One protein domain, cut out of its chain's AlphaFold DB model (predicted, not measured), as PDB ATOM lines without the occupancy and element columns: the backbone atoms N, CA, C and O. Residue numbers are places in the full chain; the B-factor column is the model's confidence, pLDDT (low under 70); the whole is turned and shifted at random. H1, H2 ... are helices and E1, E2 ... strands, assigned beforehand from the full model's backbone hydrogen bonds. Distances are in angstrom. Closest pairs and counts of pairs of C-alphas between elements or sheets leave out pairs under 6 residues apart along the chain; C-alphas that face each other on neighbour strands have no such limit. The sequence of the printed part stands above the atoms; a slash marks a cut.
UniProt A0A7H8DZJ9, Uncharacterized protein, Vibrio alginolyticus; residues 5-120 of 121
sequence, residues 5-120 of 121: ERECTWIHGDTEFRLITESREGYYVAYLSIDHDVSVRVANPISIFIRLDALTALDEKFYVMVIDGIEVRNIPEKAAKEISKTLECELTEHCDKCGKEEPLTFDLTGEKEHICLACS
ATOM      1  N   GLU A   5     152.269 207.240 287.994       96.62
ATOM      2  CA  GLU A   5     151.992 208.429 287.201       96.62
ATOM      3  C   GLU A   5     150.691 208.211 286.435       96.62
ATOM      4  O   GLU A   5     150.440 207.106 285.938       96.62
ATOM      5  N   ARG A   6     149.845 209.239 286.379       97.50
ATOM      6  CA  ARG A   6     148.627 209.245 285.564       97.50
ATOM      7  C   ARG A   6     148.523 210.562 284.830       97.50
ATOM      8  O   ARG A   6     148.984 211.589 285.315       97.50
ATOM      9  N   GLU A   7     147.871 210.522 283.681       97.75
ATOM     10  CA  GLU A   7     147.694 211.686 282.835       97.75
ATOM     11  C   GLU A   7     146.324 211.645 282.164       97.75
ATOM     12  O   GLU A   7     145.869 210.587 281.722       97.75
ATOM     13  N   CYS A   8     145.688 212.805 282.048       97.69
ATOM     14  CA  CYS A   8     144.594 213.006 281.114       97.69
ATOM     15  C   CYS A   8     144.652 214.395 280.472       97.69
ATOM     16  O   CYS A   8     145.196 215.346 281.035       97.69
ATOM     17  N   THR A   9     144.045 214.492 279.292       97.12
ATOM     18  CA  THR A   9     143.914 215.733 278.527       97.12
ATOM     19  C   THR A   9     142.459 215.904 278.124       97.12
ATOM     20  O   THR A   9     141.787 214.927 277.774       97.12
ATOM     21  N   TRP A  10     141.961 217.134 278.156       96.00
ATOM     22  CA  TRP A  10     140.642 217.471 277.629       96.00
ATOM     23  C   TRP A  10     140.646 218.852 276.982       96.00
ATOM     24  O   TRP A  10     141.526 219.668 277.227       96.00
ATOM     25  N   ILE A  11     139.642 219.098 276.144       93.88
ATOM     26  CA  ILE A  11     139.456 220.371 275.448       93.88
ATOM     27  C   ILE A  11     138.185 221.023 275.987       93.88
ATOM     28  O   ILE A  11     137.156 220.355 276.130       93.88
ATOM     29  N   HIS A  12     138.253 222.320 276.273       86.62
ATOM     30  CA  HIS A  12     137.096 223.148 276.596       86.62
ATOM     31  C   HIS A  12     137.132 224.421 275.743       86.62
ATOM     32  O   HIS A  12     137.999 225.273 275.924       86.62
ATOM     33  N   GLY A  13     136.194 224.543 274.798       86.75
ATOM     34  CA  GLY A  13     136.263 225.584 273.771       86.75
ATOM     35  C   GLY A  13     137.510 225.401 272.902       86.75
ATOM     36  O   GLY A  13     137.710 224.321 272.352       86.75
ATOM     37  N   ASP A  14     138.343 226.439 272.836       89.25
ATOM     38  CA  ASP A  14     139.613 226.441 272.096       89.25
ATOM     39  C   ASP A  14     140.838 226.187 272.998       89.25
ATOM     40  O   ASP A  14     141.969 226.273 272.529       89.25
ATOM     41  N   THR A  15     140.623 225.883 274.284       91.00
ATOM     42  CA  THR A  15     141.688 225.681 275.278       91.00
ATOM     43  C   THR A  15     141.890 224.191 275.561       91.00
ATOM     44  O   THR A  15     140.938 223.467 275.878       91.00
ATOM     45  N   GLU A  16     143.137 223.731 275.476       94.75
ATOM     46  CA  GLU A  16     143.572 222.403 275.901       94.75
ATOM     47  C   GLU A  16     143.969 222.425 277.381       94.75
ATOM     48  O   GLU A  16     144.683 223.301 277.852       94.75
ATOM     49  N   PHE A  17     143.535 221.425 278.133       95.75
ATOM     50  CA  PHE A  17     143.948 221.216 279.512       95.75
ATOM     51  C   PHE A  17     144.643 219.874 279.620       95.75
ATOM     52  O   PHE A  17     144.153 218.875 279.092       95.75
ATOM     53  N   ARG A  18     145.744 219.831 280.366       97.00
ATOM     54  CA  ARG A  18     146.470 218.602 280.676       97.00
ATOM     55  C   ARG A  18     146.673 218.497 282.175       97.00
ATOM     56  O   ARG A  18     147.193 219.418 282.796       97.00
ATOM     57  N   LEU A  19     146.289 217.364 282.746       97.44
ATOM     58  CA  LEU A  19     146.479 217.050 284.152       97.44
ATOM     59  C   LEU A  19     147.378 215.825 284.276       97.44
ATOM     60  O   LEU A  19     147.066 214.774 283.720       97.44
ATOM     61  N   ILE A  20     148.459 215.956 285.035       97.56
ATOM     62  CA  ILE A  20     149.374 214.865 285.370       97.56
ATOM     63  C   ILE A  20     149.411 214.726 286.885       97.56
ATOM     64  O   ILE A  20     149.490 215.728 287.596       97.56
ATOM     65  N   THR A  21     149.392 213.499 287.390       97.56
ATOM     66  CA  THR A  21     149.605 213.221 288.810       97.56
ATOM     67  C   THR A  21     150.771 212.274 289.010       97.56
ATOM     68  O   THR A  21     150.950 211.316 288.263       97.56
ATOM     69  N   GLU A  22     151.565 212.540 290.042       97.12
ATOM     70  CA  GLU A  22     152.645 211.676 290.507       97.12
ATOM     71  C   GLU A  22     152.352 211.287 291.955       97.12
ATOM     72  O   GLU A  22     152.260 212.155 292.827       97.12
ATOM     73  N   SER A  23     152.237 209.991 292.236       95.12
ATOM     74  CA  SER A  23     152.014 209.491 293.591       95.12
ATOM     75  C   SER A  23     153.046 208.443 294.001       95.12
ATOM     76  O   SER A  23     153.457 207.555 293.248       95.12
ATOM     77  N   ARG A  24     153.508 208.570 295.243       93.31
ATOM     78  CA  ARG A  24     154.331 207.592 295.961       93.31
ATOM     79  C   ARG A  24     153.996 207.678 297.448       93.31
ATOM     80  O   ARG A  24     153.275 208.566 297.888       93.31
ATOM     81  N   GLU A  25     154.529 206.758 298.239       90.69
ATOM     82  CA  GLU A  25     154.294 206.761 299.685       90.69
ATOM     83  C   GLU A  25     154.676 208.116 300.315       90.69
ATOM     84  O   GLU A  25     155.803 208.591 300.151       90.69
ATOM     85  N   GLY A  26     153.707 208.754 300.982       88.75
ATOM     86  CA  GLY A  26     153.867 210.051 301.648       88.75
ATOM     87  C   GLY A  26     153.995 211.270 300.724       88.75
ATOM     88  O   GLY A  26     154.362 212.343 301.200       88.75
ATOM     89  N   TYR A  27     153.743 211.130 299.418       93.50
ATOM     90  CA  TYR A  27     153.890 212.229 298.467       93.50
ATOM     91  C   TYR A  27     152.936 212.106 297.281       93.50
ATOM     92  O   TYR A  27     152.929 211.095 296.577       93.50
ATOM     93  N   TYR A  28     152.199 213.179 297.027       95.81
ATOM     94  CA  TYR A  28     151.300 213.321 295.893       95.81
ATOM     95  C   TYR A  28     151.516 214.685 295.239       95.81
ATOM     96  O   TYR A  28     151.635 215.692 295.937       95.81
ATOM     97  N   VAL A  29     151.558 214.747 293.912       96.88
ATOM     98  CA  VAL A  29     151.611 216.013 293.171       96.88
ATOM     99  C   VAL A  29     150.637 215.980 292.017       96.88
ATOM    100  O   VAL A  29     150.561 214.974 291.321       96.88
ATOM    101  N   ALA A  30     149.959 217.102 291.797       97.19
ATOM    102  CA  ALA A  30     149.206 217.371 290.586       97.19
ATOM    103  C   ALA A  30     149.872 218.505 289.795       97.19
ATOM    104  O   ALA A  30     150.255 219.536 290.356       97.19
ATOM    105  N   TYR A  31     149.996 218.308 288.490       96.75
ATOM    106  CA  TYR A  31     150.440 219.299 287.523       96.75
ATOM    107  C   TYR A  31     149.269 219.579 286.588       96.75
ATOM    108  O   TYR A  31     148.843 218.684 285.861       96.75
ATOM    109  N   LEU A  32     148.749 220.800 286.617       96.12
ATOM    110  CA  LEU A  32     147.719 221.264 285.697       96.12
ATOM    111  C   LEU A  32     148.355 222.241 284.713       96.12
ATOM    112  O   LEU A  32     148.843 223.296 285.118       96.12
ATOM    113  N   SER A  33     148.318 221.902 283.434       95.19
ATOM    114  CA  SER A  33     148.693 222.793 282.344       95.19
ATOM    115  C   SER A  33     147.445 223.242 281.597       95.19
ATOM    116  O   SER A  33     146.547 222.438 281.342       95.19
ATOM    117  N   ILE A  34     147.408 224.527 281.261       92.69
ATOM    118  CA  ILE A  34     146.368 225.160 280.455       92.69
ATOM    119  C   ILE A  34     147.073 225.695 279.211       92.69
ATOM    120  O   ILE A  34     147.966 226.546 279.307       92.69
ATOM    121  N   ASP A  35     146.720 225.119 278.070       87.88
ATOM    122  CA  ASP A  35     147.425 225.222 276.801       87.88
ATOM    123  C   ASP A  35     148.931 224.932 276.975       87.88
ATOM    124  O   ASP A  35     149.347 223.883 277.486       87.88
ATOM    125  N   HIS A  36     149.773 225.877 276.558       78.62
ATOM    126  CA  HIS A  36     151.223 225.859 276.748       78.62
ATOM    127  C   HIS A  36     151.727 227.058 277.564       78.62
ATOM    128  O   HIS A  36     152.931 227.180 277.793       78.62
ATOM    129  N   ASP A  37     150.814 227.921 278.018       81.88
ATOM    130  CA  ASP A  37     151.149 229.224 278.594       81.88
ATOM    131  C   ASP A  37     151.169 229.201 280.123       81.88
ATOM    132  O   ASP A  37     151.989 229.873 280.752       81.88
ATOM    133  N   VAL A  38     150.280 228.415 280.740       88.12
ATOM    134  CA  VAL A  38     150.140 228.351 282.196       88.12
ATOM    135  C   VAL A  38     150.341 226.919 282.662       88.12
ATOM    136  O   VAL A  38     149.704 225.993 282.173       88.12
ATOM    137  N   SER A  39     151.212 226.742 283.654       90.94
ATOM    138  CA  SER A  39     151.351 225.479 284.374       90.94
ATOM    139  C   SER A  39     151.350 225.743 285.869       90.94
ATOM    140  O   SER A  39     152.024 226.649 286.363       90.94
ATOM    141  N   VAL A  40     150.566 224.952 286.592       92.88
ATOM    142  CA  VAL A  40     150.490 225.000 288.046       92.88
ATOM    143  C   VAL A  40     150.848 223.637 288.599       92.88
ATOM    144  O   VAL A  40     150.380 222.606 288.123       92.88
ATOM    145  N   ARG A  41     151.701 223.642 289.618       95.06
ATOM    146  CA  ARG A  41     152.148 222.447 290.319       95.06
ATOM    147  C   ARG A  41     151.736 222.551 291.775       95.06
ATOM    148  O   ARG A  41     152.204 223.448 292.474       95.06
ATOM    149  N   VAL A  42     150.938 221.597 292.234       95.94
ATOM    150  CA  VAL A  42     150.471 221.528 293.618       95.94
ATOM    151  C   VAL A  42     150.977 220.242 294.250       95.94
ATOM    152  O   VAL A  42     150.686 219.149 293.770       95.94
ATOM    153  N   ALA A  43     151.766 220.374 295.315       95.44
ATOM    154  CA  ALA A  43     152.329 219.245 296.044       95.44
ATOM    155  C   ALA A  43     151.618 219.058 297.380       95.44
ATOM    156  O   ALA A  43     151.491 220.010 298.142       95.44
ATOM    157  N   ASN A  44     151.212 217.819 297.658       93.94
ATOM    158  CA  ASN A  44     150.410 217.421 298.812       93.94
ATOM    159  C   ASN A  44     149.222 218.378 299.047       93.94
ATOM    160  O   ASN A  44     149.133 218.964 300.127       93.94
ATOM    161  N   PRO A  45     148.356 218.575 298.032       92.94
ATOM    162  CA  PRO A  45     147.180 219.436 298.153       92.94
ATOM    163  C   PRO A  45     146.322 219.025 299.353       92.94
ATOM    164  O   PRO A  45     146.127 217.835 299.606       92.94
ATOM    165  N   ILE A  46     145.788 220.015 300.068       88.88
ATOM    166  CA  ILE A  46     144.914 219.777 301.225       88.88
ATOM    167  C   ILE A  46     143.491 219.442 300.759       88.88
ATOM    168  O   ILE A  46     142.789 218.681 301.418       88.88
ATOM    169  N   SER A  47     143.078 219.978 299.607       89.62
ATOM    170  CA  SER A  47     141.770 219.732 298.999       89.62
ATOM    171  C   SER A  47     141.923 219.297 297.542       89.62
ATOM    172  O   SER A  47     142.550 219.998 296.742       89.62
ATOM    173  N   ILE A  48     141.347 218.139 297.208       95.06
ATOM    174  CA  ILE A  48     141.179 217.652 295.837       95.06
ATOM    175  C   ILE A  48     139.789 217.043 295.714       95.06
ATOM    176  O   ILE A  48     139.487 216.069 296.399       95.06
ATOM    177  N   PHE A  49     138.975 217.548 294.797       95.25
ATOM    178  CA  PHE A  49     137.707 216.910 294.458       95.25
ATOM    179  C   PHE A  49     137.265 217.286 293.052       95.25
ATOM    180  O   PHE A  49     137.725 218.266 292.456       95.25
ATOM    181  N   ILE A  50     136.331 216.496 292.538       97.75
ATOM    182  CA  ILE A  50     135.553 216.833 291.361       97.75
ATOM    183  C   ILE A  50     134.095 216.483 291.624       97.75
ATOM    184  O   ILE A  50     133.780 215.370 292.040       97.75
ATOM    185  N   ARG A  51     133.204 217.449 291.410       97.19
ATOM    186  CA  ARG A  51     131.785 217.303 291.745       97.19
ATOM    187  C   ARG A  51     130.872 217.884 290.678       97.19
ATOM    188  O   ARG A  51     131.296 218.734 289.894       97.19
ATOM    189  N   LEU A  52     129.624 217.429 290.667       98.06
ATOM    190  CA  LEU A  52     128.577 217.951 289.793       98.06
ATOM    191  C   LEU A  52     128.299 219.429 290.123       98.06
ATOM    192  O   LEU A  52     127.934 219.755 291.251       98.06
ATOM    193  N   ASP A  53     128.486 220.314 289.143       97.31
ATOM    194  CA  ASP A  53     128.314 221.776 289.266       97.31
ATOM    195  C   ASP A  53     127.056 222.263 288.534       97.31
ATOM    196  O   ASP A  53     126.422 223.226 288.955       97.31
ATOM    197  N   ALA A  54     126.654 221.587 287.454       96.19
ATOM    198  CA  ALA A  54     125.428 221.900 286.730       96.19
ATOM    199  C   ALA A  54     124.813 220.662 286.065       96.19
ATOM    200  O   ALA A  54     125.522 219.778 285.583       96.19
ATOM    201  N   LEU A  55     123.481 220.653 285.999       94.75
ATOM    202  CA  LEU A  55     122.666 219.684 285.271       94.75
ATOM    203  C   LEU A  55     121.716 220.461 284.352       94.75
ATOM    204  O   LEU A  55     120.977 221.331 284.822       94.75
ATOM    205  N   THR A  56     121.760 220.206 283.045       92.69
ATOM    206  CA  THR A  56     120.893 220.899 282.081       92.69
ATOM    207  C   THR A  56     119.518 220.244 281.985       92.69
ATOM    208  O   THR A  56     119.308 219.118 282.425       92.69
ATOM    209  N   ALA A  57     118.566 220.929 281.345       90.25
ATOM    210  CA  ALA A  57     117.234 220.379 281.075       90.25
ATOM    211  C   ALA A  57     117.233 219.164 280.119       90.25
ATOM    212  O   ALA A  57     116.195 218.531 279.953       90.25
ATOM    213  N   LEU A  58     118.363 218.876 279.461       93.12
ATOM    214  CA  LEU A  58     118.571 217.704 278.606       93.12
ATOM    215  C   LEU A  58     119.417 216.625 279.308       93.12
ATOM    216  O   LEU A  58     119.983 215.770 278.633       93.12
ATOM    217  N   ASP A  59     119.523 216.690 280.639       90.94
ATOM    218  CA  ASP A  59     120.324 215.797 281.482       90.94
ATOM    219  C   ASP A  59     121.836 215.821 281.175       90.94
ATOM    220  O   ASP A  59     122.566 214.881 281.490       90.94
ATOM    221  N   GLU A  60     122.346 216.906 280.583       95.19
ATOM    222  CA  GLU A  60     123.791 217.072 280.410       95.19
ATOM    223  C   GLU A  60     124.424 217.531 281.724       95.19
ATOM    224  O   GLU A  60     123.969 218.494 282.349       95.19
ATOM    225  N   LYS A  61     125.502 216.855 282.122       97.31
ATOM    226  CA  LYS A  61     126.218 217.112 283.370       97.31
ATOM    227  C   LYS A  61     127.519 217.863 283.130       97.31
ATOM    228  O   LYS A  61     128.342 217.471 282.294       97.31
ATOM    229  N   PHE A  62     127.733 218.893 283.940       97.12
ATOM    230  CA  PHE A  62     128.970 219.659 283.985       97.12
ATOM    231  C   PHE A  62     129.521 219.694 285.400       97.12
ATOM    232  O   PHE A  62     128.779 219.789 286.376       97.12
ATOM    233  N   TYR A  63     130.841 219.625 285.495       98.06
ATOM    234  CA  TYR A  63     131.540 219.414 286.751       98.06
ATOM    235  C   TYR A  63     132.496 220.561 287.039       98.06
ATOM    236  O   TYR A  63     132.962 221.266 286.134       98.06
ATOM    237  N   VAL A  64     132.812 220.697 288.321       97.19
ATOM    238  CA  VAL A  64     133.877 221.551 288.827       97.19
ATOM    239  C   VAL A  64     134.940 220.684 289.484       97.19
ATOM    240  O   VAL A  64     134.626 219.813 290.294       97.19
ATOM    241  N   MET A  65     136.196 220.914 289.111       96.62
ATOM    242  CA  MET A  65     137.378 220.335 289.741       96.62
ATOM    243  C   MET A  65     138.049 221.403 290.597       96.62
ATOM    244  O   MET A  65     138.225 222.532 290.133       96.62
ATOM    245  N   VAL A  66     138.487 221.028 291.796       95.50
ATOM    246  CA  VAL A  66     139.338 221.874 292.636       95.50
ATOM    247  C   VAL A  66     140.596 221.127 293.057       95.50
ATOM    248  O   VAL A  66     140.528 219.976 293.484       95.50
ATOM    249  N   ILE A  67     141.740 221.808 292.951       95.19
ATOM    250  CA  ILE A  67     143.036 221.377 293.486       95.19
ATOM    251  C   ILE A  67     143.611 222.550 294.287       95.19
ATOM    252  O   ILE A  67     144.107 223.510 293.705       95.19
ATOM    253  N   ASP A  68     143.517 222.486 295.615       89.75
ATOM    254  CA  ASP A  68     144.078 223.472 296.557       89.75
ATOM    255  C   ASP A  68     143.787 224.943 296.176       89.75
ATOM    256  O   ASP A  68     144.678 225.773 296.004       89.75
ATOM    257  N   GLY A  69     142.501 225.259 295.987       86.00
ATOM    258  CA  GLY A  69     142.021 226.599 295.626       86.00
ATOM    259  C   GLY A  69     142.053 226.928 294.128       86.00
ATOM    260  O   GLY A  69     141.474 227.935 293.724       86.00
ATOM    261  N   ILE A  70     142.669 226.088 293.291       91.88
ATOM    262  CA  ILE A  70     142.584 226.198 291.829       91.88
ATOM    263  C   ILE A  70     141.295 225.530 291.378       91.88
ATOM    264  O   ILE A  70     141.137 224.328 291.573       91.88
ATOM    265  N   GLU A  71     140.406 226.288 290.751       94.12
ATOM    266  CA  GLU A  71     139.094 225.814 290.318       94.12
ATOM    267  C   GLU A  71     138.987 225.805 288.788       94.12
ATOM    268  O   GLU A  71     139.289 226.801 288.129       94.12
ATOM    269  N   VAL A  72     138.529 224.686 288.221       94.44
ATOM    270  CA  VAL A  72     138.197 224.559 286.795       94.44
ATOM    271  C   VAL A  72     136.747 224.100 286.671       94.44
ATOM    272  O   VAL A  72     136.391 223.031 287.164       94.44
ATOM    273  N   ARG A  73     135.910 224.914 286.023       95.06
ATOM    274  CA  ARG A  73     134.463 224.688 285.854       95.06
ATOM    275  C   ARG A  73     134.104 224.229 284.444       95.06
ATOM    276  O   ARG A  73     134.943 224.238 283.546       95.06
ATOM    277  N   ASN A  74     132.826 223.903 284.248       94.88
ATOM    278  CA  ASN A  74     132.236 223.526 282.959       94.88
ATOM    279  C   ASN A  74     132.929 222.313 282.311       94.88
ATOM    280  O   ASN A  74     133.007 222.198 281.085       94.88
ATOM    281  N   ILE A  75     133.440 221.400 283.139       97.00
ATOM    282  CA  ILE A  75     134.094 220.178 282.682       97.00
ATOM    283  C   ILE A  75     133.001 219.209 282.213       97.00
ATOM    284  O   ILE A  75     132.114 218.891 283.006       97.00
ATOM    285  N   PRO A  76     133.033 218.715 280.963       96.00
ATOM    286  CA  PRO A  76     132.044 217.756 280.488       96.00
ATOM    287  C   PRO A  76     132.222 216.399 281.177       96.00
ATOM    288  O   PRO A  76     133.345 215.984 281.468       96.00
ATOM    289  N   GLU A  77     131.129 215.660 281.361       97.19
ATOM    290  CA  GLU A  77     131.097 214.370 282.072       97.19
ATOM    291  C   GLU A  77     132.205 213.388 281.667       97.19
ATOM    292  O   GLU A  77     132.854 212.774 282.517       97.19
ATOM    293  N   LYS A  78     132.466 213.250 280.362       96.94
ATOM    294  CA  LYS A  78     133.524 212.360 279.869       96.94
ATOM    295  C   LYS A  78     134.901 212.760 280.404       96.94
ATOM    296  O   LYS A  78     135.664 211.886 280.799       96.94
ATOM    297  N   ALA A  79     135.214 214.056 280.417       97.56
ATOM    298  CA  ALA A  79     136.475 214.555 280.955       97.56
ATOM    299  C   ALA A  79     136.507 214.408 282.480       97.56
ATOM    300  O   ALA A  79     137.506 213.947 283.020       97.56
ATOM    301  N   ALA A  80     135.396 214.694 283.163       98.00
ATOM    302  CA  ALA A  80     135.293 214.578 284.613       98.00
ATOM    303  C   ALA A  80     135.602 213.158 285.122       98.00
ATOM    304  O   ALA A  80     136.350 212.988 286.084       98.00
ATOM    305  N   LYS A  81     135.109 212.125 284.426       98.19
ATOM    306  CA  LYS A  81     135.397 210.712 284.737       98.19
ATOM    307  C   LYS A  81     136.865 210.329 284.558       98.19
ATOM    308  O   LYS A  81     137.347 209.443 285.257       98.19
ATOM    309  N   GLU A  82     137.565 210.935 283.606       98.31
ATOM    310  CA  GLU A  82     138.999 210.689 283.424       98.31
ATOM    311  C   GLU A  82     139.822 211.492 284.435       98.31
ATOM    312  O   GLU A  82     140.766 210.963 285.014       98.31
ATOM    313  N   ILE A  83     139.419 212.729 284.727       98.12
ATOM    314  CA  ILE A  83     140.035 213.573 285.754       98.12
ATOM    315  C   ILE A  83     139.947 212.916 287.133       98.12
ATOM    316  O   ILE A  83     140.969 212.836 287.805       98.12
ATOM    317  N   SER A  84     138.789 212.387 287.545       97.81
ATOM    318  CA  SER A  84     138.650 211.722 288.853       97.81
ATOM    319  C   SER A  84     139.588 210.519 288.990       97.81
ATOM    320  O   SER A  84     140.268 210.351 290.004       97.81
ATOM    321  N   LYS A  85     139.729 209.720 287.924       97.62
ATOM    322  CA  LYS A  85     140.698 208.616 287.870       97.62
ATOM    323  C   LYS A  85     142.138 209.111 287.931       97.62
ATOM    324  O   LYS A  85     142.947 208.473 288.602       97.62
ATOM    325  N   THR A  86     142.475 210.189 287.226       97.75
ATOM    326  CA  THR A  86     143.821 210.777 287.247       97.75
ATOM    327  C   THR A  86     144.149 211.336 288.627       97.75
ATOM    328  O   THR A  86     145.243 211.094 289.134       97.75
ATOM    329  N   LEU A  87     143.192 212.001 289.275       96.81
ATOM    330  CA  LEU A  87     143.344 212.555 290.618       96.81
ATOM    331  C   LEU A  87     143.305 211.504 291.732       96.81
ATOM    332  O   LEU A  87     143.750 211.794 292.837       96.81
ATOM    333  N   GLU A  88     142.831 210.291 291.446       94.88
ATOM    334  CA  GLU A  88     142.549 209.262 292.454       94.88
ATOM    335  C   GLU A  88     141.510 209.727 293.494       94.88
ATOM    336  O   GLU A  88     141.584 209.355 294.663       94.88
ATOM    337  N   CYS A  89     140.525 210.521 293.061       94.75
ATOM    338  CA  CYS A  89     139.421 210.990 293.894       94.75
ATOM    339  C   CYS A  89     138.065 210.472 293.391       94.75
ATOM    340  O   CYS A  89     137.940 209.933 292.287       94.75
ATOM    341  N   GLU A  90     137.040 210.610 294.228       95.56
ATOM    342  CA  GLU A  90     135.664 210.301 293.849       95.56
ATOM    343  C   GLU A  90     135.106 211.374 292.900       95.56
ATOM    344  O   GLU A  90     135.417 212.558 293.024       95.56
ATOM    345  N   LEU A  91     134.278 210.946 291.943       97.25
ATOM    346  CA  LEU A  91     133.445 211.850 291.155       97.25
ATOM    347  C   LEU A  91     132.115 212.035 291.887       97.25
ATOM    348  O   LEU A  91     131.237 211.178 291.799       97.25
ATOM    349  N   THR A  92     131.979 213.128 292.632       97.31
ATOM    350  CA  THR A  92     130.826 213.335 293.512       97.31
ATOM    351  C   THR A  92     129.631 213.874 292.727       97.31
ATOM    352  O   THR A  92     129.621 215.019 292.277       97.31
ATOM    353  N   GLU A  93     128.602 213.046 292.566       97.38
ATOM    354  CA  GLU A  93     127.383 213.402 291.818       97.38
ATOM    355  C   GLU A  93     126.146 213.547 292.702       97.38
ATOM    356  O   GLU A  93     125.151 214.130 292.284       97.38
ATOM    357  N   HIS A  94     126.207 213.032 293.928       97.31
ATOM    358  CA  HIS A  94     125.061 212.943 294.820       97.31
ATOM    359  C   HIS A  94     125.311 213.751 296.090       97.31
ATOM    360  O   HIS A  94     126.415 213.764 296.619       97.31
ATOM    361  N   CYS A  95     124.266 214.404 296.595       97.00
ATOM    362  CA  CYS A  95     124.319 215.149 297.849       97.00
ATOM    363  C   CYS A  95     124.575 214.213 299.038       97.00
ATOM    364  O   CYS A  95     123.786 213.298 299.285       97.00
ATOM    365  N   ASP A  96     125.588 214.508 299.853       95.75
ATOM    366  CA  ASP A  96     125.985 213.688 301.008       95.75
ATOM    367  C   ASP A  96     124.913 213.595 302.113       95.75
ATOM    368  O   ASP A  96     124.986 212.748 303.013       95.75
ATOM    369  N   LYS A  97     123.935 214.512 302.093       95.88
ATOM    370  CA  LYS A  97     122.849 214.599 303.079       95.88
ATOM    371  C   LYS A  97     121.577 213.892 302.618       95.88
ATOM    372  O   LYS A  97     120.989 213.146 303.393       95.88
ATOM    373  N   CYS A  98     121.129 214.140 301.386       96.12
ATOM    374  CA  CYS A  98     119.835 213.649 300.890       96.12
ATOM    375  C   CYS A  98     119.939 212.611 299.763       96.12
ATOM    376  O   CYS A  98     118.918 212.042 299.382       96.12
ATOM    377  N   GLY A  99     121.139 212.368 299.228       96.06
ATOM    378  CA  GLY A  99     121.400 211.382 298.179       96.06
ATOM    379  C   GLY A  99     120.845 211.739 296.800       96.06
ATOM    380  O   GLY A  99     120.851 210.887 295.921       96.06
ATOM    381  N   LYS A 100     120.335 212.958 296.594       96.19
ATOM    382  CA  LYS A 100     119.855 213.400 295.278       96.19
ATOM    383  C   LYS A 100     121.018 213.739 294.354       96.19
ATOM    384  O   LYS A 100     121.992 214.342 294.801       96.19
ATOM    385  N   GLU A 101     120.865 213.391 293.081       96.31
ATOM    386  CA  GLU A 101     121.753 213.821 292.002       96.31
ATOM    387  C   GLU A 101     121.360 215.234 291.553       96.31
ATOM    388  O   GLU A 101     120.413 215.425 290.793       96.31
ATOM    389  N   GLU A 102     122.042 216.235 292.099       94.69
ATOM    390  CA  GLU A 102     121.792 217.659 291.861       94.69
ATOM    391  C   GLU A 102     123.124 218.420 291.949       94.69
ATOM    392  O   GLU A 102     124.071 217.909 292.548       94.69
ATOM    393  N   PRO A 103     123.217 219.647 291.402       96.00
ATOM    394  CA  PRO A 103     124.379 220.509 291.597       96.00
ATOM    395  C   PRO A 103     124.778 220.650 293.070       96.00
ATOM    396  O   PRO A 103     123.938 220.922 293.935       96.00
ATOM    397  N   LEU A 104     126.072 220.477 293.341       97.00
ATOM    398  CA  LEU A 104     126.623 220.404 294.689       97.00
ATOM    399  C   LEU A 104     127.431 221.655 295.045       97.00
ATOM    400  O   LEU A 104     128.219 222.178 294.255       97.00
ATOM    401  N   THR A 105     127.277 222.095 296.289       93.88
ATOM    402  CA  THR A 105     128.074 223.139 296.934       93.88
ATOM    403  C   THR A 105     128.799 222.585 298.160       93.88
ATOM    404  O   THR A 105     128.528 221.470 298.602       93.88
ATOM    405  N   PHE A 106     129.735 223.359 298.706       91.25
ATOM    406  CA  PHE A 106     130.361 223.023 299.979       91.25
ATOM    407  C   PHE A 106     129.375 223.183 301.131       91.25
ATOM    408  O   PHE A 106     128.658 224.184 301.206       91.25
ATOM    409  N   ASP A 107     129.390 222.228 302.055       92.50
ATOM    410  CA  ASP A 107     128.679 222.362 303.319       92.50
ATOM    411  C   ASP A 107     129.445 223.290 304.272       92.50
ATOM    412  O   ASP A 107     130.533 222.980 304.757       92.50
ATOM    413  N   LEU A 108     128.853 224.445 304.567       88.75
ATOM    414  CA  LEU A 108     129.441 225.440 305.464       88.75
ATOM    415  C   LEU A 108     129.342 225.050 306.946       88.75
ATOM    416  O   LEU A 108     130.011 225.662 307.778       88.75
ATOM    417  N   THR A 109     128.516 224.059 307.289       88.94
ATOM    418  CA  THR A 109     128.408 223.545 308.662       88.94
ATOM    419  C   THR A 109     129.564 222.607 309.015       88.94
ATOM    420  O   THR A 109     129.899 222.464 310.190       88.94
ATOM    421  N   GLY A 110     130.193 222.003 307.997       85.38
ATOM    422  CA  GLY A 110     131.271 221.025 308.138       85.38
ATOM    423  C   GLY A 110     130.811 219.627 308.561       85.38
ATOM    424  O   GLY A 110     131.657 218.792 308.879       85.38
ATOM    425  N   GLU A 111     129.501 219.353 308.594       90.44
ATOM    426  CA  GLU A 111     128.985 218.008 308.877       90.44
ATOM    427  C   GLU A 111     129.179 217.059 307.688       90.44
ATOM    428  O   GLU A 111     129.417 215.861 307.876       90.44
ATOM    429  N   LYS A 112     129.063 217.595 306.472       92.81
ATOM    430  CA  LYS A 112     129.277 216.926 305.187       92.81
ATOM    431  C   LYS A 112     130.322 217.675 304.360       92.81
ATOM    432  O   LYS A 112     130.797 218.729 304.769       92.81
ATOM    433  N   GLU A 113     130.700 217.125 303.208       90.62
ATOM    434  CA  GLU A 113     131.632 217.798 302.299       90.62
ATOM    435  C   GLU A 113     130.857 218.525 301.194       90.62
ATOM    436  O   GLU A 113     131.001 219.739 301.016       90.62
ATOM    437  N   HIS A 114     129.961 217.801 300.516       94.00
ATOM    438  CA  HIS A 114     129.234 218.267 299.342       94.00
ATOM    439  C   HIS A 114     127.721 218.060 299.469       94.00
ATOM    440  O   HIS A 114     127.216 216.940 299.559       94.00
ATOM    441  N   ILE A 115     126.960 219.155 299.431       96.75
ATOM    442  CA  ILE A 115     125.500 219.141 299.588       96.75
ATOM    443  C   ILE A 115     124.806 219.922 298.474       96.75
ATOM    444  O   ILE A 115     125.371 220.856 297.913       96.75
ATOM    445  N   CYS A 116     123.564 219.563 298.146       96.25
ATOM    446  CA  CYS A 116     122.756 220.365 297.228       96.25
ATOM    447  C   CYS A 116     122.264 221.657 297.900       96.25
ATOM    448  O   CYS A 116     122.176 221.735 299.128       96.25
ATOM    449  N   LEU A 117     121.890 222.656 297.094       93.56
ATOM    450  CA  LEU A 117     121.442 223.965 297.588       93.56
ATOM    451  C   LEU A 117     120.282 223.850 298.595       93.56
ATOM    452  O   LEU A 117     120.336 224.442 299.667       93.56
ATOM    453  N   ALA A 118     119.291 223.000 298.315       93.94
ATOM    454  CA  ALA A 118     118.150 222.775 299.211       93.94
ATOM    455  C   ALA A 118     118.535 222.168 300.575       93.94
ATOM    456  O   ALA A 118     117.753 222.218 301.516       93.94
ATOM    457  N   CYS A 119     119.709 221.539 300.679       94.12
ATOM    458  CA  CYS A 119     120.239 221.006 301.933       94.12
ATOM    459  C   CYS A 119     121.117 222.007 302.698       94.12
ATOM    460  O   CYS A 119     121.435 221.721 303.858       94.12
ATOM    461  N   SER A 120     121.520 223.097 302.033       88.88
ATOM    462  CA  SER A 120     122.349 224.184 302.572       88.88
ATOM    463  C   SER A 120     121.540 225.345 303.159       88.88
ATOM    464  O   SER A 120     122.098 226.149 303.903       88.88
TER     465      SER A 120
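What this domain is: This is residues 5 to 120 of the 121 residues of an uncharacterized protein of Vibrio alginolyticus (UniProt A0A7H8DZJ9). What shape do these atoms make? Two small antiparallel sheets, E1 to E4 and E5 to E7, stand partly face to face with their strands crossed, and H1 packs on both, filling one side of the gap between them. A small head, the hairpin E8 and E9 with H2 at its end, sits beyond strand E5. What is it built of? The 116 printed residues run E1 E2 E3 E4 E5 E6 E7 H1 E8 E9 H2, nine named strands and two named helices, mostly strand. It is compact, with a radius of gyration of the C-alphas of 14.5 A, and spans 39 by 35 by 19 A, only just flat.

How they stand to each other: How is the first sheet joined? E1, residues 5 to 12, E2, 15 to 24, E3, 27 to 34, and E4, 38 to 43, form a meander, each strand the antiparallel neighbour of the one before. N 8 and O 19 are 2.9 A apart, N 20 and O 31 2.9 A, and N 32 and O 40 2.9 A. The sheet is strongly twisted. How does the second sheet stand to it? E5, residues 48 to 55, E6, 61 to 67, and E7, 70 to 76, form another meander, with N 53 and O 62 2.8 A apart and N 65 and O 72 2.9 A. The two sheets form a sandwich, two sheets face to face, their strands at 50 degrees. Where is the longer helix? H1, residues 77 to 87, is on both sheets, making two layers with each, a helix on one face of a sheet. It lies over E1 and E2 at a height over the sheet of 8.5 A, and over E5 and E6 at 8.8 A. The closest C-alphas of E1 and H1 are those of Arg 6 and Thr 86, 5.3 A; those of E5 and H1 are Ile 50 and Ser 84, 6.5 A. What follows it? E8, residues 104 to 106, and E9, 114 to 116, form an antiparallel hairpin, N 105 to O 115 being 2.8 A; the closest C-alphas of E5 and E8 are those of Leu 52 and Leu 104, 5.8 A. In H1, 5 of 7 O i to N i+4 pairs are within hydrogen-bond range; H2, residues 117 to 120, is too short for one, but its 1 O i to N i+3 pair is within range.

Where its parts are: Where does the printed part begin and end? E1 begins at C-alpha 5, (151.992, 208.429, 287.201), and H2 ends at C-alpha 120, (122.349, 224.184, 302.572). How long are the longer elements? From first to last C-alpha, E2 measures 30.2 A, E1 23.5 A, E3 23.4 A, E5 21.4 A, E6 20.1 A and H1 15.0 A.

The domain as a whole: How large is it? The two C-alphas farthest apart are those of Glu 25 and Ala 57, 43.6 A. Is any link long? The link from H1 to E8, residues 88 to 103, is long; its residues 91 to 92 pair in parallel with residues 50 to 51 of E5. Is there a cut or low confidence? The printed part has no cut, and no printed residue is under 70; the mean pLDDT of the printed part is 94.3.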